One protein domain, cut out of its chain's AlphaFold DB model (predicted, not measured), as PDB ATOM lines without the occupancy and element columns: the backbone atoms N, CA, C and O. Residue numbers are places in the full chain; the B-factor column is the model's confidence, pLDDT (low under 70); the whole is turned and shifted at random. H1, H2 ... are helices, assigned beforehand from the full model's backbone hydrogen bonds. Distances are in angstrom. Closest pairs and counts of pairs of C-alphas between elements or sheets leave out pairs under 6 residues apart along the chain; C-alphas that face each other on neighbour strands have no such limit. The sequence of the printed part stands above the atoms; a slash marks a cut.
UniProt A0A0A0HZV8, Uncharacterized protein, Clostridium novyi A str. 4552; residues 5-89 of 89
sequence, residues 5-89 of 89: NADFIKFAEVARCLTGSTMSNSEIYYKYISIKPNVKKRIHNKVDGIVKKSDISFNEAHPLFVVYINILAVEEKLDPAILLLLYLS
ATOM      1  N   ASN A   5     117.228 162.769 131.271       65.06
ATOM      2  CA  ASN A   5     115.789 162.957 131.453       65.06
ATOM      3  C   ASN A   5     115.430 163.946 132.572       65.06
ATOM      4  O   ASN A   5     114.546 164.767 132.368       65.06
ATOM      5  N   ALA A   6     116.086 163.926 133.736       67.12
ATOM      6  CA  ALA A   6     115.677 164.800 134.847       67.12
ATOM      7  C   ALA A   6     116.179 166.238 134.663       67.12
ATOM      8  O   ALA A   6     115.438 167.198 134.876       67.12
ATOM      9  N   ASP A   7     117.429 166.383 134.221       81.19
ATOM     10  CA  ASP A   7     118.051 167.695 134.052       81.19
ATOM     11  C   ASP A   7     117.459 168.431 132.848       81.19
ATOM     12  O   ASP A   7     117.150 169.617 132.941       81.19
ATOM     13  N   PHE A   8     117.190 167.717 131.747       86.50
ATOM     14  CA  PHE A   8     116.567 168.319 130.568       86.50
ATOM     15  C   PHE A   8     115.186 168.893 130.882       86.50
ATOM     16  O   PHE A   8     114.869 169.987 130.429       86.50
ATOM     17  N   ILE A   9     114.366 168.192 131.670       85.50
ATOM     18  CA  ILE A   9     113.020 168.669 132.008       85.50
ATOM     19  C   ILE A   9     113.079 169.981 132.798       85.50
ATOM     20  O   ILE A   9     112.282 170.877 132.520       85.50
ATOM     21  N   LYS A  10     114.053 170.141 133.705       88.94
ATOM     22  CA  LYS A  10     114.291 171.416 134.401       88.94
ATOM     23  C   LYS A  10     114.718 172.518 133.430       88.94
ATOM     24  O   LYS A  10     114.198 173.627 133.494       88.94
ATOM     25  N   PHE A  11     115.624 172.219 132.497       90.75
ATOM     26  CA  PHE A  11     116.027 173.186 131.470       90.75
ATOM     27  C   PHE A  11     114.872 173.567 130.538       90.75
ATOM     28  O   PHE A  11     114.742 174.734 130.181       90.75
ATOM     29  N   ALA A  12     114.009 172.617 130.181       93.94
ATOM     30  CA  ALA A  12     112.821 172.871 129.376       93.94
ATOM     31  C   ALA A  12     111.831 173.786 130.105       93.94
ATOM     32  O   ALA A  12     111.297 174.705 129.492       93.94
ATOM     33  N   GLU A  13     111.633 173.596 131.410       94.75
ATOM     34  CA  GLU A  13     110.810 174.489 132.231       94.75
ATOM     35  C   GLU A  13     111.367 175.918 132.251       94.75
ATOM     36  O   GLU A  13     110.641 176.868 131.958       94.75
ATOM     37  N   VAL A  14     112.671 176.073 132.498       94.06
ATOM     38  CA  VAL A  14     113.337 177.385 132.452       94.06
ATOM     39  C   VAL A  14     113.183 178.024 131.072       94.06
ATOM     40  O   VAL A  14     112.811 179.194 130.970       94.06
ATOM     41  N   ALA A  15     113.408 177.261 130.001       95.88
ATOM     42  CA  ALA A  15     113.280 177.764 128.640       95.88
ATOM     43  C   ALA A  15     111.850 178.219 128.325       95.88
ATOM     44  O   ALA A  15     111.669 179.251 127.680       95.88
ATOM     45  N   ARG A  16     110.826 177.510 128.814       97.00
ATOM     46  CA  ARG A  16     109.427 177.932 128.673       97.00
ATOM     47  C   ARG A  16     109.148 179.237 129.392       97.00
ATOM     48  O   ARG A  16     108.616 180.155 128.774       97.00
ATOM     49  N   CYS A  17     109.549 179.341 130.658       95.38
ATOM     50  CA  CYS A  17     109.355 180.550 131.455       95.38
ATOM     51  C   CYS A  17     110.029 181.768 130.812       95.38
ATOM     52  O   CYS A  17     109.445 182.846 130.767       95.38
ATOM     53  N   LEU A  18     111.232 181.592 130.259       94.06
ATOM     54  CA  LEU A  18     111.981 182.678 129.625       94.06
ATOM     55  C   LEU A  18     111.455 183.073 128.244       94.06
ATOM     56  O   LEU A  18     111.749 184.177 127.798       94.06
ATOM     57  N   THR A  19     110.710 182.205 127.559       95.94
ATOM     58  CA  THR A  19     110.258 182.445 126.174       95.94
ATOM     59  C   THR A  19     108.753 182.648 126.029       95.94
ATOM     60  O   THR A  19     108.300 183.079 124.969       95.94
ATOM     61  N   GLY A  20     107.977 182.341 127.072       95.44
ATOM     62  CA  GLY A  20     106.514 182.336 127.032       95.44
ATOM     63  C   GLY A  20     105.914 181.111 126.331       95.44
ATOM     64  O   GLY A  20     104.737 181.131 125.980       95.44
ATOM     65  N   SER A  21     106.696 180.048 126.108       96.88
ATOM     66  CA  SER A  21     106.215 178.835 125.436       96.88
ATOM     67  C   SER A  21     105.124 178.105 126.229       96.88
ATOM     68  O   SER A  21     105.260 177.814 127.424       96.88
ATOM     69  N   THR A  22     104.055 177.731 125.527       95.31
ATOM     70  CA  THR A  22     102.935 176.943 126.063       95.31
ATOM     71  C   THR A  22     103.115 175.434 125.880       95.31
ATOM     72  O   THR A  22     102.360 174.663 126.472       95.31
ATOM     73  N   MET A  23     104.122 174.996 125.115       95.81
ATOM     74  CA  MET A  23     104.391 173.583 124.828       95.81
ATOM     75  C   MET A  23     104.830 172.824 126.083       95.81
ATOM     76  O   MET A  23     105.590 173.351 126.890       95.81
ATOM     77  N   SER A  24     104.389 171.575 126.265       96.00
ATOM     78  CA  SER A  24     104.786 170.794 127.445       96.00
ATOM     79  C   SER A  24     106.276 170.416 127.428       96.00
ATOM     80  O   SER A  24     106.885 170.264 126.369       96.00
ATOM     81  N   ASN A  25     106.872 170.195 128.606       94.31
ATOM     82  CA  ASN A  25     108.296 169.834 128.714       94.31
ATOM     83  C   ASN A  25     108.615 168.531 127.955       94.31
ATOM     84  O   ASN A  25     109.673 168.418 127.336       94.31
ATOM     85  N   SER A  26     107.686 167.570 127.957       92.38
ATOM     86  CA  SER A  26     107.823 166.313 127.213       92.38
ATOM     87  C   SER A  26     107.799 166.535 125.700       92.38
ATOM     88  O   SER A  26     108.632 165.982 124.986       92.38
ATOM     89  N   GLU A  27     106.889 167.368 125.189       94.69
ATOM     90  CA  GLU A  27     106.853 167.710 123.760       94.69
ATOM     91  C   GLU A  27     108.118 168.450 123.318       94.69
ATOM     92  O   GLU A  27     108.678 168.132 122.267       94.69
ATOM     93  N   ILE A  28     108.607 169.384 124.143       95.62
ATOM     94  CA  ILE A  28     109.876 170.085 123.915       95.62
ATOM     95  C   ILE A  28     111.021 169.079 123.819       95.62
ATOM     96  O   ILE A  28     111.805 169.151 122.875       95.62
ATOM     97  N   TYR A  29     111.100 168.117 124.743       92.69
ATOM     98  CA  TYR A  29     112.119 167.069 124.726       92.69
ATOM     99  C   TYR A  29     112.097 166.269 123.424       92.69
ATOM    100  O   TYR A  29     113.108 166.217 122.718       92.69
ATOM    101  N   TYR A  30     110.945 165.697 123.066       93.06
ATOM    102  CA  TYR A  30     110.835 164.866 121.868       93.06
ATOM    103  C   TYR A  30     111.148 165.647 120.590       93.06
ATOM    104  O   TYR A  30     111.865 165.149 119.718       93.06
ATOM    105  N   LYS A  31     110.681 166.896 120.486       94.31
ATOM    106  CA  LYS A  31     111.020 167.742 119.342       94.31
ATOM    107  C   LYS A  31     112.506 168.088 119.325       94.31
ATOM    108  O   LYS A  31     113.132 167.928 118.284       94.31
ATOM    109  N   TYR A  32     113.094 168.479 120.450       93.88
ATOM    110  CA  TYR A  32     114.510 168.836 120.547       93.88
ATOM    111  C   TYR A  32     115.446 167.698 120.099       93.88
ATOM    112  O   TYR A  32     116.379 167.928 119.321       93.88
ATOM    113  N   ILE A  33     115.194 166.459 120.539       92.50
ATOM    114  CA  ILE A  33     116.025 165.306 120.148       92.50
ATOM    115  C   ILE A  33     115.840 164.919 118.675       92.50
ATOM    116  O   ILE A  33     116.761 164.375 118.072       92.50
ATOM    117  N   SER A  34     114.685 165.235 118.076       94.25
ATOM    118  CA  SER A  34     114.394 164.949 116.664       94.25
ATOM    119  C   SER A  34     115.083 165.903 115.673       94.25
ATOM    120  O   SER A  34     115.133 165.628 114.472       94.25
ATOM    121  N   ILE A  35     115.627 167.029 116.149       95.00
ATOM    122  CA  ILE A  35     116.231 168.053 115.289       95.00
ATOM    123  C   ILE A  35     117.588 167.585 114.757       95.00
ATOM    124  O   ILE A  35     118.499 167.235 115.509       95.00
ATOM    125  N   LYS A  36     117.745 167.657 113.431       95.38
ATOM    126  CA  LYS A  36     118.982 167.283 112.734       95.38
ATOM    127  C   LYS A  36     120.158 168.196 113.136       95.38
ATOM    128  O   LYS A  36     119.958 169.405 113.265       95.38
ATOM    129  N   PRO A  37     121.399 167.679 113.240       92.62
ATOM    130  CA  PRO A  37     122.560 168.464 113.678       92.62
ATOM    131  C   PRO A  37     122.824 169.747 112.873       92.62
ATOM    132  O   PRO A  37     123.172 170.783 113.437       92.62
ATOM    133  N   ASN A  38     122.613 169.715 111.553       94.38
ATOM    134  CA  ASN A  38     122.768 170.891 110.693       94.38
ATOM    135  C   ASN A  38     121.738 171.991 111.005       94.38
ATOM    136  O   ASN A  38     122.066 173.175 110.944       94.38
ATOM    137  N   VAL A  39     120.513 171.606 111.373       94.25
ATOM    138  CA  VAL A  39     119.472 172.540 111.817       94.25
ATOM    139  C   VAL A  39     119.855 173.137 113.167       94.25
ATOM    140  O   VAL A  39     119.788 174.353 113.303       94.25
ATOM    141  N   LYS A  40     120.356 172.328 114.116       95.00
ATOM    142  CA  LYS A  40     120.825 172.828 115.424       95.00
ATOM    143  C   LYS A  40     121.846 173.956 115.264       95.00
ATOM    144  O   LYS A  40     121.636 175.048 115.779       95.00
ATOM    145  N   LYS A  41     122.886 173.731 114.450       94.50
ATOM    146  CA  LYS A  41     123.930 174.734 114.175       94.50
ATOM    147  C   LYS A  41     123.373 176.007 113.528       94.50
ATOM    148  O   LYS A  41     123.778 177.109 113.885       94.50
ATOM    149  N   ARG A  42     122.440 175.872 112.576       95.88
ATOM    150  CA  ARG A  42     121.794 177.026 111.930       95.88
ATOM    151  C   ARG A  42     120.995 177.853 112.937       95.88
ATOM    152  O   ARG A  42     121.139 179.070 112.948       95.88
ATOM    153  N   ILE A  43     120.168 177.200 113.753       96.75
ATOM    154  CA  ILE A  43     119.347 177.865 114.770       96.75
ATOM    155  C   ILE A  43     120.222 178.562 115.803       96.75
ATOM    156  O   ILE A  43     119.999 179.740 116.065       96.75
ATOM    157  N   HIS A  44     121.248 177.877 116.315       96.00
ATOM    158  CA  HIS A  44     122.201 178.458 117.255       96.00
ATOM    159  C   HIS A  44     122.742 179.796 116.732       96.00
ATOM    160  O   HIS A  44     122.655 180.808 117.418       96.00
ATOM    161  N   ASN A  45     123.231 179.836 115.488       95.25
ATOM    162  CA  ASN A  45     123.765 181.066 114.891       95.25
ATOM    163  C   ASN A  45     122.715 182.180 114.752       95.25
ATOM    164  O   ASN A  45     123.042 183.357 114.890       95.25
ATOM    165  N   LYS A  46     121.454 181.830 114.470       95.75
ATOM    166  CA  LYS A  46     120.366 182.813 114.394       95.75
ATOM    167  C   LYS A  46     120.039 183.406 115.766       95.75
ATOM    168  O   LYS A  46     119.884 184.618 115.868       95.75
ATOM    169  N   VAL A  47     119.968 182.572 116.806       94.62
ATOM    170  CA  VAL A  47     119.701 183.020 118.183       94.62
ATOM    171  C   VAL A  47     120.881 183.822 118.739       94.62
ATOM    172  O   VAL A  47     120.665 184.871 119.336       94.62
ATOM    173  N   ASP A  48     122.120 183.417 118.456       93.50
ATOM    174  CA  ASP A  48     123.334 184.175 118.794       93.50
ATOM    175  C   ASP A  48     123.290 185.606 118.224       93.50
ATOM    176  O   ASP A  48     123.586 186.578 118.919       93.50
ATOM    177  N   GLY A  49     122.806 185.763 116.986       91.81
ATOM    178  CA  GLY A  49     122.576 187.072 116.372       91.81
ATOM    179  C   GLY A  49     121.468 187.909 117.028       91.81
ATOM    180  O   GLY A  49     121.461 189.126 116.858       91.81
ATOM    181  N   ILE A  50     120.538 187.299 117.769       90.56
ATOM    182  CA  ILE A  50     119.544 188.012 118.588       90.56
ATOM    183  C   ILE A  50     120.189 188.458 119.905       90.56
ATOM    184  O   ILE A  50     120.061 189.620 120.286       90.56
ATOM    185  N   VAL A  51     120.915 187.560 120.574       86.94
ATOM    186  CA  VAL A  51     121.538 187.820 121.881       86.94
ATOM    187  C   VAL A  51     122.595 188.922 121.788       86.94
ATOM    188  O   VAL A  51     122.601 189.842 122.601       86.94
ATOM    189  N   LYS A  52     123.432 188.901 120.744       84.44
ATOM    190  CA  LYS A  52     124.505 189.891 120.531       84.44
ATOM    191  C   LYS A  52     124.028 191.317 120.242       84.44
ATOM    192  O   LYS A  52     124.849 192.226 120.230       84.44
ATOM    193  N   LYS A  53     122.733 191.539 119.996       72.62
ATOM    194  CA  LYS A  53     122.181 192.880 119.716       72.62
ATOM    195  C   LYS A  53     122.005 193.751 120.963       72.62
ATOM    196  O   LYS A  53     121.608 194.903 120.822       72.62
ATOM    197  N   SER A  54     122.275 193.217 122.151       65.25
ATOM    198  CA  SER A  54     121.881 193.840 123.412       65.25
ATOM    199  C   SER A  54     123.104 194.088 124.297       65.25
ATOM    200  O   SER A  54     123.580 193.163 124.945       65.25
ATOM    201  N   ASP A  55     123.594 195.330 124.343       69.50
ATOM    202  CA  ASP A  55     124.523 195.812 125.385       69.50
ATOM    203  C   ASP A  55     123.727 196.560 126.469       69.50
ATOM    204  O   ASP A  55     123.915 197.745 126.731       69.50
ATOM    205  N   ILE A  56     122.706 195.884 126.994       80.69
ATOM    206  CA  ILE A  56     121.746 196.429 127.959       80.69
ATOM    207  C   ILE A  56     121.481 195.401 129.055       80.69
ATOM    208  O   ILE A  56     121.783 194.212 128.910       80.69
ATOM    209  N   SER A  57     120.917 195.860 130.170       84.06
ATOM    210  CA  SER A  57     120.625 194.993 131.311       84.06
ATOM    211  C   SER A  57     119.634 193.882 130.938       84.06
ATOM    212  O   SER A  57     118.787 194.054 130.062       84.06
ATOM    213  N   PHE A  58     119.694 192.735 131.627       81.75
ATOM    214  CA  PHE A  58     118.800 191.603 131.343       81.75
ATOM    215  C   PHE A  58     117.314 191.991 131.389       81.75
ATOM    216  O   PHE A  58     116.550 191.554 130.538       81.75
ATOM    217  N   ASN A  59     116.908 192.838 132.338       85.00
ATOM    218  CA  ASN A  59     115.509 193.251 132.489       85.00
ATOM    219  C   ASN A  59     114.994 194.053 131.284       85.00
ATOM    220  O   ASN A  59     113.813 193.980 130.959       85.00
ATOM    221  N   GLU A  60     115.872 194.796 130.613       84.31
ATOM    222  CA  GLU A  60     115.544 195.559 129.405       84.31
ATOM    223  C   GLU A  60     115.703 194.698 128.143       84.31
ATOM    224  O   GLU A  60     114.911 194.802 127.206       84.31
ATOM    225  N   ALA A  61     116.694 193.800 128.134       87.25
ATOM    226  CA  ALA A  61     116.944 192.869 127.038       87.25
ATOM    227  C   ALA A  61     115.863 191.791 126.926       87.25
ATOM    228  O   ALA A  61     115.525 191.378 125.820       87.25
ATOM    229  N   HIS A  62     115.334 191.304 128.051       89.44
ATOM    230  CA  HIS A  62     114.477 190.120 128.089       89.44
ATOM    231  C   HIS A  62     113.168 190.299 127.307       89.44
ATOM    232  O   HIS A  62     112.898 189.449 126.457       89.44
ATOM    233  N   PRO A  63     112.398 191.396 127.456       91.88
ATOM    234  CA  PRO A  63     111.211 191.619 126.628       91.88
ATOM    235  C   PRO A  63     111.528 191.646 125.125       91.88
ATOM    236  O   PRO A  63     110.812 191.039 124.329       91.88
ATOM    237  N   LEU A  64     112.628 192.295 124.729       90.56
ATOM    238  CA  LEU A  64     113.062 192.354 123.328       90.56
ATOM    239  C   LEU A  64     113.490 190.977 122.815       90.56
ATOM    240  O   LEU A  64     113.113 190.573 121.716       90.56
ATOM    241  N   PHE A  65     114.236 190.232 123.627       92.31
ATOM    242  CA  PHE A  65     114.629 188.862 123.340       92.31
ATOM    243  C   PHE A  65     113.404 187.970 123.118       92.31
ATOM    244  O   PHE A  65     113.361 187.260 122.115       92.31
ATOM    245  N   VAL A  66     112.392 188.050 123.992       94.62
ATOM    246  CA  VAL A  66     111.129 187.304 123.861       94.62
ATOM    247  C   VAL A  66     110.436 187.635 122.540       94.62
ATOM    248  O   VAL A  66     109.981 186.725 121.848       94.62
ATOM    249  N   VAL A  67     110.390 188.906 122.141       94.25
ATOM    250  CA  VAL A  67     109.812 189.304 120.848       94.25
ATOM    251  C   VAL A  67     110.587 188.676 119.688       94.25
ATOM    252  O   VAL A  67     110.000 188.001 118.843       94.25
ATOM    253  N   TYR A  68     111.909 188.844 119.655       94.88
ATOM    254  CA  TYR A  68     112.726 188.350 118.547       94.88
ATOM    255  C   TYR A  68     112.750 186.825 118.448       94.88
ATOM    256  O   TYR A  68     112.685 186.287 117.341       94.88
ATOM    257  N   ILE A  69     112.809 186.112 119.576       95.75
ATOM    258  CA  ILE A  69     112.799 184.648 119.557       95.75
ATOM    259  C   ILE A  69     111.443 184.099 119.112       95.75
ATOM    260  O   ILE A  69     111.412 183.087 118.419       95.75
ATOM    261  N   ASN A  70     110.333 184.779 119.424       96.62
ATOM    262  CA  ASN A  70     109.009 184.395 118.930       96.62
ATOM    263  C   ASN A  70     108.838 184.674 117.427       96.62
ATOM    264  O   ASN A  70     108.240 183.862 116.726       96.62
ATOM    265  N   ILE A  71     109.414 185.759 116.897       97.06
ATOM    266  CA  ILE A  71     109.468 185.983 115.440       97.06
ATOM    267  C   ILE A  71     110.241 184.842 114.767       97.06
ATOM    268  O   ILE A  71     109.742 184.216 113.831       97.06
ATOM    269  N   LEU A  72     111.421 184.506 115.294       97.00
ATOM    270  CA  LEU A  72     112.235 183.416 114.759       97.00
ATOM    271  C   LEU A  72     111.535 182.050 114.875       97.00
ATOM    272  O   LEU A  72     111.660 181.217 113.979       97.00
ATOM    273  N   ALA A  73     110.781 181.821 115.952       97.19
ATOM    274  CA  ALA A  73     109.977 180.616 116.154       97.19
ATOM    275  C   ALA A  73     108.965 180.414 115.021       97.19
ATOM    276  O   ALA A  73     108.861 179.316 114.468       97.19
ATOM    277  N   VAL A  74     108.288 181.489 114.607       97.00
ATOM    278  CA  VAL A  74     107.366 181.467 113.464       97.00
ATOM    279  C   VAL A  74     108.108 181.174 112.157       97.00
ATOM    280  O   VAL A  74     107.677 180.305 111.397       97.00
ATOM    281  N   GLU A  75     109.240 181.839 111.902       96.88
ATOM    282  CA  GLU A  75     110.041 181.640 110.683       96.88
ATOM    283  C   GLU A  75     110.558 180.202 110.539       96.88
ATOM    284  O   GLU A  75     110.513 179.609 109.459       96.88
ATOM    285  N   GLU A  76     111.052 179.631 111.635       96.06
ATOM    286  CA  GLU A  76     111.654 178.296 111.667       96.06
ATOM    287  C   GLU A  76     110.628 177.183 111.897       96.06
ATOM    288  O   GLU A  76     110.976 176.004 111.813       96.06
ATOM    289  N   LYS A  77     109.359 177.536 112.153       95.81
ATOM    290  CA  LYS A  77     108.279 176.605 112.519       95.81
ATOM    291  C   LYS A  77     108.660 175.725 113.716       95.81
ATOM    292  O   LYS A  77     108.370 174.526 113.751       95.81
ATOM    293  N   LEU A  78     109.330 176.329 114.692       96.12
ATOM    294  CA  LEU A  78     109.774 175.695 115.929       96.12
ATOM    295  C   LEU A  78     109.212 176.454 117.125       96.12
ATOM    296  O   LEU A  78     108.873 177.623 117.027       96.12
ATOM    297  N   ASP A  79     109.119 175.779 118.264       97.62
ATOM    298  CA  ASP A  79     108.728 176.424 119.513       97.62
ATOM    299  C   ASP A  79     109.873 177.311 120.041       97.62
ATOM    300  O   ASP A  79     111.036 176.893 119.968       97.62
ATOM    301  N   PRO A  80     109.602 178.509 120.589       97.75
ATOM    302  CA  PRO A  80     110.660 179.403 121.052       97.75
ATOM    303  C   PRO A  80     111.485 178.811 122.207       97.75
ATOM    304  O   PRO A  80     112.687 179.076 122.278       97.75
ATOM    305  N   ALA A  81     110.916 177.943 123.056       97.69
ATOM    306  CA  ALA A  81     111.694 177.253 124.087       97.69
ATOM    307  C   ALA A  81     112.700 176.271 123.471       97.69
ATOM    308  O   ALA A  81     113.824 176.153 123.953       97.69
ATOM    309  N   ILE A  82     112.341 175.611 122.364       97.38
ATOM    310  CA  ILE A  82     113.263 174.743 121.618       97.38
ATOM    311  C   ILE A  82     114.401 175.571 121.015       97.38
ATOM    312  O   ILE A  82     115.552 175.144 121.073       97.38
ATOM    313  N   LEU A  83     114.104 176.750 120.459       97.56
ATOM    314  CA  LEU A  83     115.132 177.644 119.918       97.56
ATOM    315  C   LEU A  83     116.141 178.072 120.991       97.56
ATOM    316  O   LEU A  83     117.345 178.019 120.748       97.56
ATOM    317  N   LEU A  84     115.657 178.446 122.180       96.31
ATOM    318  CA  LEU A  84     116.516 178.817 123.304       96.31
ATOM    319  C   LEU A  84     117.368 177.629 123.773       96.31
ATOM    320  O   LEU A  84     118.571 177.778 123.965       96.31
ATOM    321  N   LEU A  85     116.779 176.437 123.898       95.38
ATOM    322  CA  LEU A  85     117.528 175.235 124.275       95.38
ATOM    323  C   LEU A  85     118.625 174.893 123.267       95.38
ATOM    324  O   LEU A  85     119.717 174.537 123.687       95.38
ATOM    325  N   LEU A  86     118.362 175.039 121.965       94.75
ATOM    326  CA  LEU A  86     119.354 174.815 120.906       94.75
ATOM    327  C   LEU A  86     120.523 175.806 120.935       94.75
ATOM    328  O   LEU A  86     121.588 175.500 120.406       94.75
ATOM    329  N   TYR A  87     120.315 176.996 121.492       94.31
ATOM    330  CA  TYR A  87     121.370 177.986 121.684       94.31
ATOM    331  C   TYR A  87     122.223 177.693 122.926       94.31
ATOM    332  O   TYR A  87     123.423 177.936 122.913       94.31
ATOM    333  N   LEU A  88     121.618 177.158 123.989       89.38
ATOM    334  CA  LEU A  88     122.307 176.854 125.251       89.38
ATOM    335  C   LEU A  88     123.045 175.502 125.252       89.38
ATOM    336  O   LEU A  88     123.758 175.204 126.211       89.38
ATOM    337  N   SER A  89     122.824 174.675 124.230       81.25
ATOM    338  CA  SER A  89     123.290 173.285 124.130       81.25
ATOM    339  C   SER A  89     124.520 173.079 123.262       81.25
ATOM    340  O   SER A  89     124.578 173.720 122.190       81.25
TER     341      SER A  89
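This is residues 5 to 89 of the 89 residues of an uncharacterized protein of Clostridium novyi A str. 4552 (UniProt A0A0A0HZV8). A short helix, H5, forms the core, and four helices are set round it, H1 and H3 on opposite sides and H2 and H4 on the two remaining sides. H3 and H4 fold back as a helical hairpin, and residues 55 to 60 stick out at its turn. The printed part has 85 residues with five named helices in the order H1 to H5 and no named strand: all helix. It is compact, with a radius of gyration of the C-alphas of 12.2 A and spans of 34 by 25 by 20 A.

H1, residues 6 to 19, starts at C-alpha (115.677, 164.800, 134.847) and is 20.4 A long. H2, residues 25 to 34, follows. H3, residues 37 to 51, measures 21.0 A. H4, residues 58 to 76, measures 24.8 A and has a kink of 27 degrees near residue 65. H5, residues 80 to 88, ends at C-alpha (122.307, 176.854, 125.251).

The hub H5 touches H1 at a steep tilt of 61 degrees, the closest C-alphas being those of Ala 15 and Ala 81, 4.8 A apart. H5 touches H3 about perpendicular, at 85 degrees; the closest C-alphas, His 44 and Tyr 87, are 4.5 A apart. H2 touches H5, closest at C-alphas Tyr 32 and Ile 82, 6.1 A. Residues 69 to 73 of H4 touch H5, closest at C-alphas Ala 73 and Pro 80, 5.1 A. H1 and H3 are apart. Every O i to N i+4 pair is within hydrogen-bond range in H1, H2, H3 and H5, and 13 of 15 in H4.

The C-alphas farthest apart, Asn 5 and Asp 55, are 34.5 A apart. The printed part has no cut and no long link. pLDDT is under 70 at residues 5 to 6 and 54 to 55.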